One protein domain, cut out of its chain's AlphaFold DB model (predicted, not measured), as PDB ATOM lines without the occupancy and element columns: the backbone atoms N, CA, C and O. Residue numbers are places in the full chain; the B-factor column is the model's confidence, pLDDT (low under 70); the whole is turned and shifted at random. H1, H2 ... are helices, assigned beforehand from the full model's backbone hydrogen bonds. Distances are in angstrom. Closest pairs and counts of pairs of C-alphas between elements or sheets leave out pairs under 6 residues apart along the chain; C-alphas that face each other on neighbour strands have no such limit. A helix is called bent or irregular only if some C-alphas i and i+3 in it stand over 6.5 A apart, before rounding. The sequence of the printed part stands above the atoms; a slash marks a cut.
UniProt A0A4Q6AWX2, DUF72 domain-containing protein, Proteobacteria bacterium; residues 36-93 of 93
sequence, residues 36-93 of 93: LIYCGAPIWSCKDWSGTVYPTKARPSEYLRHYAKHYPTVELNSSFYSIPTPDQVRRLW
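What this domain is: This is residues 36 to 93 of the 93 residues of the protein "DUF72 domain-containing protein" of Proteobacteria bacterium (UniProt A0A4Q6AWX2). There is little regular structure here: residues 36 to 59, with no named helix, and the irregular helix H1 belong to a body made mostly of loops, from which residues 78 to 91, with H2 and H3, stick out as an arm. The 58 printed residues hold three named helices, H1, H2, H3, and no named strand; the class is all helix, with 17 residues in named elements. The whole is only just loose, close to compact, with a radius of gyration of the C-alphas of 12.4 A and spans of 33 by 30 by 18 A.

How they stand to each other: Residues 40 to 41 pair with residues 73 to 74, parallel. H1, residues 60 to 67, is irregular: C-alphas 61 and 64 are 7.2 A apart. H2, residues 78 to 81, and H3, residues 86 to 90, are apart from H1 and from each other. Every O i to N i+4 pair is within hydrogen-bond range in H3, and 2 of 4 in H1; H2 is too short for one.

Where its parts are: H1 runs 11.1 A from C-alpha 60 at (46.618, -29.601, -3.711). H2 spans 5.5 A. H3 spans 6.2 A, to C-alpha 90 at (45.028, -31.413, 14.133).

The domain as a whole: The C-alphas farthest apart, of Leu 36 and Lys 57, are 33.5 A apart. The printed part has no cut and no long link. Residue 93 alone is under pLDDT 70.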
ATOM      1  N   LEU A  36      46.203  -5.097  15.492       86.00
ATOM      2  CA  LEU A  36      46.783  -5.872  14.398       86.00
ATOM      3  C   LEU A  36      45.671  -6.246  13.415       86.00
ATOM      4  O   LEU A  36      44.688  -6.881  13.792       86.00
ATOM      5  N   ILE A  37      45.831  -5.843  12.156       89.50
ATOM      6  CA  ILE A  37      44.932  -6.226  11.068       89.50
ATOM      7  C   ILE A  37      45.577  -7.391  10.326       89.50
ATOM      8  O   ILE A  37      46.690  -7.271   9.816       89.50
ATOM      9  N   TYR A  38      44.861  -8.510  10.253       93.25
ATOM     10  CA  TYR A  38      45.265  -9.676   9.482       93.25
ATOM     11  C   TYR A  38      44.335  -9.855   8.286       93.25
ATOM     12  O   TYR A  38      43.114  -9.826   8.441       93.25
ATOM     13  N   CYS A  39      44.914 -10.079   7.110       94.94
ATOM     14  CA  CYS A  39      44.173 -10.258   5.866       94.94
ATOM     15  C   CYS A  39      44.422 -11.649   5.283       94.94
ATOM     16  O   CYS A  39      45.548 -12.147   5.285       94.94
ATOM     17  N   GLY A  40      43.363 -12.232   4.738       95.50
ATOM     18  CA  GLY A  40      43.366 -13.555   4.140       95.50
ATOM     19  C   GLY A  40      42.213 -13.721   3.157       95.50
ATOM     20  O   GLY A  40      41.403 -12.818   2.967       95.50
ATOM     21  N   ALA A  41      42.154 -14.885   2.530       95.12
ATOM     22  CA  ALA A  41      41.152 -15.278   1.562       95.12
ATOM     23  C   ALA A  41      40.125 -16.237   2.187       95.12
ATOM     24  O   ALA A  41      40.435 -16.939   3.158       95.12
ATOM     25  N   PRO A  42      38.924 -16.346   1.590       94.12
ATOM     26  CA  PRO A  42      37.901 -17.269   2.067       94.12
ATOM     27  C   PRO A  42      38.187 -18.745   1.724       94.12
ATOM     28  O   PRO A  42      37.387 -19.633   2.007       94.12
ATOM     29  N   ILE A  43      39.302 -19.012   1.037       93.00
ATOM     30  CA  ILE A  43      39.687 -20.324   0.526       93.00
ATOM     31  C   ILE A  43      41.205 -20.372   0.311       93.00
ATOM     32  O   ILE A  43      41.811 -19.369  -0.051       93.00
ATOM     33  N   TRP A  44      41.817 -21.547   0.471       94.19
ATOM     34  CA  TRP A  44      43.208 -21.804   0.063       94.19
ATOM     35  C   TRP A  44      43.294 -22.793  -1.108       94.19
ATOM     36  O   TRP A  44      44.308 -22.897  -1.783       94.19
ATOM     37  N   SER A  45      42.243 -23.543  -1.417       93.00
ATOM     38  CA  SER A  45      42.259 -24.557  -2.477       93.00
ATOM     39  C   SER A  45      42.072 -24.005  -3.907       93.00
ATOM     40  O   SER A  45      41.634 -24.735  -4.797       93.00
ATOM     41  N   CYS A  46      42.417 -22.735  -4.163       94.25
ATOM     42  CA  CYS A  46      42.259 -22.085  -5.469       94.25
ATOM     43  C   CYS A  46      43.381 -22.471  -6.452       94.25
ATOM     44  O   CYS A  46      44.531 -22.064  -6.296       94.25
ATOM     45  N   LYS A  47      43.056 -23.250  -7.493       93.88
ATOM     46  CA  LYS A  47      44.036 -23.719  -8.496       93.88
ATOM     47  C   LYS A  47      44.618 -22.594  -9.355       93.88
ATOM     48  O   LYS A  47      45.762 -22.709  -9.791       93.88
ATOM     49  N   ASP A  48      43.867 -21.515  -9.554       95.19
ATOM     50  CA  ASP A  48      44.269 -20.379 -10.396       95.19
ATOM     51  C   ASP A  48      45.450 -19.595  -9.807       95.19
ATOM     52  O   ASP A  48      46.076 -18.788 -10.487       95.19
ATOM     53  N   TRP A  49      45.806 -19.859  -8.547       96.12
ATOM     54  CA  TRP A  49      46.985 -19.277  -7.910       96.12
ATOM     55  C   TRP A  49      48.285 -20.051  -8.188       96.12
ATOM     56  O   TRP A  49      49.347 -19.710  -7.659       96.12
ATOM     57  N   SER A  50      48.229 -21.094  -9.020       96.19
ATOM     58  CA  SER A  50      49.417 -21.786  -9.520       96.19
ATOM     59  C   SER A  50      50.297 -20.839 -10.340       96.19
ATOM     60  O   SER A  50      49.834 -20.174 -11.261       96.19
ATOM     61  N   GLY A  51      51.580 -20.763  -9.998       95.50
ATOM     62  CA  GLY A  51      52.540 -19.823 -10.576       95.50
ATOM     63  C   GLY A  51      52.559 -18.436  -9.923       95.50
ATOM     64  O   GLY A  51      53.455 -17.659 -10.239       95.50
ATOM     65  N   THR A  52      51.634 -18.128  -9.006       95.00
ATOM     66  CA  THR A  52      51.605 -16.855  -8.262       95.00
ATOM     67  C   THR A  52      51.785 -17.080  -6.762       95.00
ATOM     68  O   THR A  52      52.867 -16.831  -6.235       95.00
ATOM     69  N   VAL A  53      50.767 -17.602  -6.072       95.31
ATOM     70  CA  VAL A  53      50.837 -17.955  -4.639       95.31
ATOM     71  C   VAL A  53      51.449 -19.345  -4.452       95.31
ATOM     72  O   VAL A  53      52.117 -19.614  -3.453       95.31
ATOM     73  N   TYR A  54      51.240 -20.250  -5.413       96.94
ATOM     74  CA  TYR A  54      51.727 -21.631  -5.361       96.94
ATOM     75  C   TYR A  54      52.789 -21.880  -6.427       96.94
ATOM     76  O   TYR A  54      52.662 -21.381  -7.542       96.94
ATOM     77  N   PRO A  55      53.813 -22.706  -6.157       96.38
ATOM     78  CA  PRO A  55      54.661 -23.234  -7.218       96.38
ATOM     79  C   PRO A  55      53.827 -23.939  -8.292       96.38
ATOM     80  O   PRO A  55      52.861 -24.631  -7.974       96.38
ATOM     81  N   THR A  56      54.242 -23.845  -9.555       95.75
ATOM     82  CA  THR A  56      53.499 -24.405 -10.703       95.75
ATOM     83  C   THR A  56      53.238 -25.911 -10.614       95.75
ATOM     84  O   THR A  56      52.281 -26.413 -11.198       95.75
ATOM     85  N   LYS A  57      54.079 -26.641  -9.872       94.75
ATOM     86  CA  LYS A  57      53.986 -28.093  -9.660       94.75
ATOM     87  C   LYS A  57      53.479 -28.481  -8.266       94.75
ATOM     88  O   LYS A  57      53.573 -29.650  -7.899       94.75
ATOM     89  N   ALA A  58      52.994 -27.526  -7.471       95.62
ATOM     90  CA  ALA A  58      52.491 -27.816  -6.134       95.62
ATOM     91  C   ALA A  58      51.253 -28.719  -6.201       95.62
ATOM     92  O   ALA A  58      50.337 -28.496  -6.999       95.62
ATOM     93  N   ARG A  59      51.211 -29.733  -5.337       95.56
ATOM     94  CA  ARG A  59      50.043 -30.604  -5.190       95.56
ATOM     95  C   ARG A  59      48.983 -29.899  -4.339       95.56
ATOM     96  O   ARG A  59      49.341 -29.131  -3.449       95.56
ATOM     97  N   PRO A  60      47.685 -30.206  -4.514       93.31
ATOM     98  CA  PRO A  60      46.618 -29.601  -3.711       93.31
ATOM     99  C   PRO A  60      46.801 -29.745  -2.193       93.31
ATOM    100  O   PRO A  60      46.470 -28.830  -1.444       93.31
ATOM    101  N   SER A  61      47.379 -30.860  -1.730       92.06
ATOM    102  CA  SER A  61      47.699 -31.078  -0.311       92.06
ATOM    103  C   SER A  61      48.757 -30.113   0.237       92.06
ATOM    104  O   SER A  61      48.884 -29.962   1.446       92.06
ATOM    105  N   GLU A  62      49.511 -29.444  -0.634       94.31
ATOM    106  CA  GLU A  62      50.568 -28.496  -0.277       94.31
ATOM    107  C   GLU A  62      50.073 -27.043  -0.310       94.31
ATOM    108  O   GLU A  62      50.774 -26.153   0.174       94.31
ATOM    109  N   TYR A  63      48.874 -26.782  -0.846       95.44
ATOM    110  CA  TYR A  63      48.366 -25.423  -1.059       95.44
ATOM    111  C   TYR A  63      48.247 -24.634   0.237       95.44
ATOM    112  O   TYR A  63      48.715 -23.504   0.277       95.44
ATOM    113  N   LEU A  64      47.720 -25.227   1.316       93.50
ATOM    114  CA  LEU A  64      47.609 -24.525   2.600       93.50
ATOM    115  C   LEU A  64      48.985 -24.099   3.123       93.50
ATOM    116  O   LEU A  64      49.169 -22.966   3.556       93.50
ATOM    117  N   ARG A  65      49.979 -24.987   3.003       93.81
ATOM    118  CA  ARG A  65      51.357 -24.710   3.418       93.81
ATOM    119  C   ARG A  65      51.991 -23.590   2.599       93.81
ATOM    120  O   ARG A  65      52.776 -22.820   3.139       93.81
ATOM    121  N   HIS A  66      51.708 -23.514   1.300       95.88
ATOM    122  CA  HIS A  66      52.193 -22.416   0.464       95.88
ATOM    123  C   HIS A  66      51.447 -21.114   0.753       95.88
ATOM    124  O   HIS A  66      52.087 -20.089   0.952       95.88
ATOM    125  N   TYR A  67      50.124 -21.174   0.869       96.25
ATOM    126  CA  TYR A  67      49.268 -20.049   1.218       96.25
ATOM    127  C   TYR A  67      49.704 -19.373   2.529       96.25
ATOM    128  O   TYR A  67      49.902 -18.159   2.557       96.25
ATOM    129  N   ALA A  68      49.962 -20.162   3.578       95.25
ATOM    130  CA  ALA A  68      50.366 -19.677   4.900       95.25
ATOM    131  C   ALA A  68      51.719 -18.937   4.919       95.25
ATOM    132  O   ALA A  68      52.038 -18.261   5.893       95.25
ATOM    133  N   LYS A  69      52.527 -19.037   3.852       95.00
ATOM    134  CA  LYS A  69      53.762 -18.243   3.706       95.00
ATOM    135  C   LYS A  69      53.494 -16.796   3.301       95.00
ATOM    136  O   LYS A  69      54.366 -15.954   3.489       95.00
ATOM    137  N   HIS A  70      52.334 -16.528   2.711       94.31
ATOM    138  CA  HIS A  70      51.969 -15.221   2.169       94.31
ATOM    139  C   HIS A  70      50.874 -14.546   2.992       94.31
ATOM    140  O   HIS A  70      50.892 -13.327   3.143       94.31
ATOM    141  N   TYR A  71      49.945 -15.333   3.542       95.56
ATOM    142  CA  TYR A  71      48.776 -14.823   4.246       95.56
ATOM    143  C   TYR A  71      48.671 -15.420   5.654       95.56
ATOM    144  O   TYR A  71      48.696 -16.643   5.802       95.56
ATOM    145  N   PRO A  72      48.521 -14.579   6.692       94.62
ATOM    146  CA  PRO A  72      48.472 -15.022   8.083       94.62
ATOM    147  C   PRO A  72      47.116 -15.609   8.503       94.62
ATOM    148  O   PRO A  72      47.023 -16.208   9.572       94.62
ATOM    149  N   THR A  73      46.059 -15.425   7.707       95.75
ATOM    150  CA  THR A  73      44.700 -15.885   8.036       95.75
ATOM    151  C   THR A  73      43.991 -16.513   6.838       95.75
ATOM    152  O   THR A  73      44.348 -16.280   5.682       95.75
ATOM    153  N   VAL A  74      42.979 -17.337   7.119       94.06
ATOM    154  CA  VAL A  74      42.086 -17.960   6.132       94.06
ATOM    155  C   VAL A  74      40.701 -18.147   6.752       94.06
ATOM    156  O   VAL A  74      40.599 -18.467   7.938       94.06
ATOM    157  N   GLU A  75      39.637 -17.937   5.978       92.62
ATOM    158  CA  GLU A  75      38.271 -18.248   6.423       92.62
ATOM    159  C   GLU A  75      37.994 -19.750   6.278       92.62
ATOM    160  O   GLU A  75      38.395 -20.381   5.297       92.62
ATOM    161  N   LEU A  76      37.273 -20.329   7.238       88.00
ATOM    162  CA  LEU A  76      36.837 -21.721   7.192       88.00
ATOM    163  C   LEU A  76      35.319 -21.802   7.299       88.00
ATOM    164  O   LEU A  76      34.756 -21.578   8.364       88.00
ATOM    165  N   ASN A  77      34.682 -22.233   6.212       88.19
ATOM    166  CA  ASN A  77      33.233 -22.449   6.159       88.19
ATOM    167  C   ASN A  77      32.831 -23.918   6.343       88.19
ATOM    168  O   ASN A  77      31.651 -24.251   6.288       88.19
ATOM    169  N   SER A  78      33.787 -24.826   6.568       83.12
ATOM    170  CA  SER A  78      33.497 -26.258   6.724       83.12
ATOM    171  C   SER A  78      32.597 -26.553   7.925       83.12
ATOM    172  O   SER A  78      31.741 -27.429   7.832       83.12
ATOM    173  N   SER A  79      32.738 -25.789   9.014       86.44
ATOM    174  CA  SER A  79      31.926 -25.907  10.234       86.44
ATOM    175  C   SER A  79      30.435 -25.667   9.999       86.44
ATOM    176  O   SER A  79      29.616 -26.199  10.742       86.44
ATOM    177  N   PHE A  80      30.077 -24.918   8.954       86.06
ATOM    178  CA  PHE A  80      28.686 -24.722   8.554       86.06
ATOM    179  C   PHE A  80      28.034 -26.029   8.084       86.06
ATOM    180  O   PHE A  80      26.853 -26.255   8.327       86.06
ATOM    181  N   TYR A  81      28.805 -26.898   7.425       86.00
ATOM    182  CA  TYR A  81      28.313 -28.169   6.894       86.00
ATOM    183  C   TYR A  81      28.515 -29.327   7.873       86.00
ATOM    184  O   TYR A  81      27.716 -30.258   7.897       86.00
ATOM    185  N   SER A  82      29.594 -29.294   8.656       89.12
ATOM    186  CA  SER A  82      29.879 -30.288   9.686       89.12
ATOM    187  C   SER A  82      30.923 -29.767  10.668       89.12
ATOM    188  O   SER A  82      31.961 -29.239  10.264       89.12
ATOM    189  N   ILE A  83      30.675 -29.952  11.964       92.75
ATOM    190  CA  ILE A  83      31.644 -29.607  13.005       92.75
ATOM    191  C   ILE A  83      32.806 -30.611  12.954       92.75
ATOM    192  O   ILE A  83      32.573 -31.811  13.120       92.75
ATOM    193  N   PRO A  84      34.055 -30.158  12.733       88.50
ATOM    194  CA  PRO A  84      35.188 -31.065  12.644       88.50
ATOM    195  C   PRO A  84      35.520 -31.677  14.008       88.50
ATOM    196  O   PRO A  84      35.411 -31.029  15.050       88.50
ATOM    197  N   THR A  85      35.995 -32.921  14.004       92.81
ATOM    198  CA  THR A  85      36.563 -33.545  15.201       92.81
ATOM    199  C   THR A  85      37.919 -32.916  15.544       92.81
ATOM    200  O   THR A  85      38.613 -32.408  14.655       92.81
ATOM    201  N   PRO A  86      38.373 -32.996  16.807       92.31
ATOM    202  CA  PRO A  86      39.705 -32.524  17.182       92.31
ATOM    203  C   PRO A  86      40.841 -33.130  16.337       92.31
ATOM    204  O   PRO A  86      41.815 -32.443  16.043       92.31
ATOM    205  N   ASP A  87      40.714 -34.389  15.899       93.69
ATOM    206  CA  ASP A  87      41.696 -35.033  15.016       93.69
ATOM    207  C   ASP A  87      41.711 -34.444  13.606       93.69
ATOM    208  O   ASP A  87      42.779 -34.283  13.017       93.69
ATOM    209  N   GLN A  88      40.541 -34.101  13.060       87.62
ATOM    210  CA  GLN A  88      40.457 -33.424  11.766       87.62
ATOM    211  C   GLN A  88      41.116 -32.047  11.829       87.62
ATOM    212  O   GLN A  88      41.850 -31.692  10.912       87.62
ATOM    213  N   VAL A  89      40.918 -31.311  12.927       86.81
ATOM    214  CA  VAL A  89      41.571 -30.013  13.143       86.81
ATOM    215  C   VAL A  89      43.087 -30.171  13.245       86.81
ATOM    216  O   VAL A  89      43.813 -29.429  12.596       86.81
ATOM    217  N   ARG A  90      43.582 -31.163  13.997       88.44
ATOM    218  CA  ARG A  90      45.028 -31.413  14.133       88.44
ATOM    219  C   ARG A  90      45.717 -31.746  12.811       88.44
ATOM    220  O   ARG A  90      46.865 -31.379  12.647       88.44
ATOM    221  N   ARG A  91      45.036 -32.418  11.877       81.38
ATOM    222  CA  ARG A  91      45.597 -32.775  10.558       81.38
ATOM    223  C   ARG A  91      45.734 -31.597   9.590       81.38
ATOM    224  O   ARG A  91      46.373 -31.759   8.555       81.38
ATOM    225  N   LEU A  92      45.084 -30.465   9.868       70.25
ATOM    226  CA  LEU A  92      45.171 -29.269   9.024       70.25
ATOM    227  C   LEU A  92      46.474 -28.479   9.244       70.25
ATOM    228  O   LEU A  92      46.778 -27.614   8.425       70.25
ATOM    229  N   TRP A  93      47.226 -28.786  10.305       60.91
ATOM    230  CA  TRP A  93      48.460 -28.111  10.719       60.91
ATOM    231  C   TRP A  93      49.640 -29.085  10.716       60.91
ATOM    232  O   TRP A  93      50.766 -28.620  10.433       60.91
TER     233      TRP A  93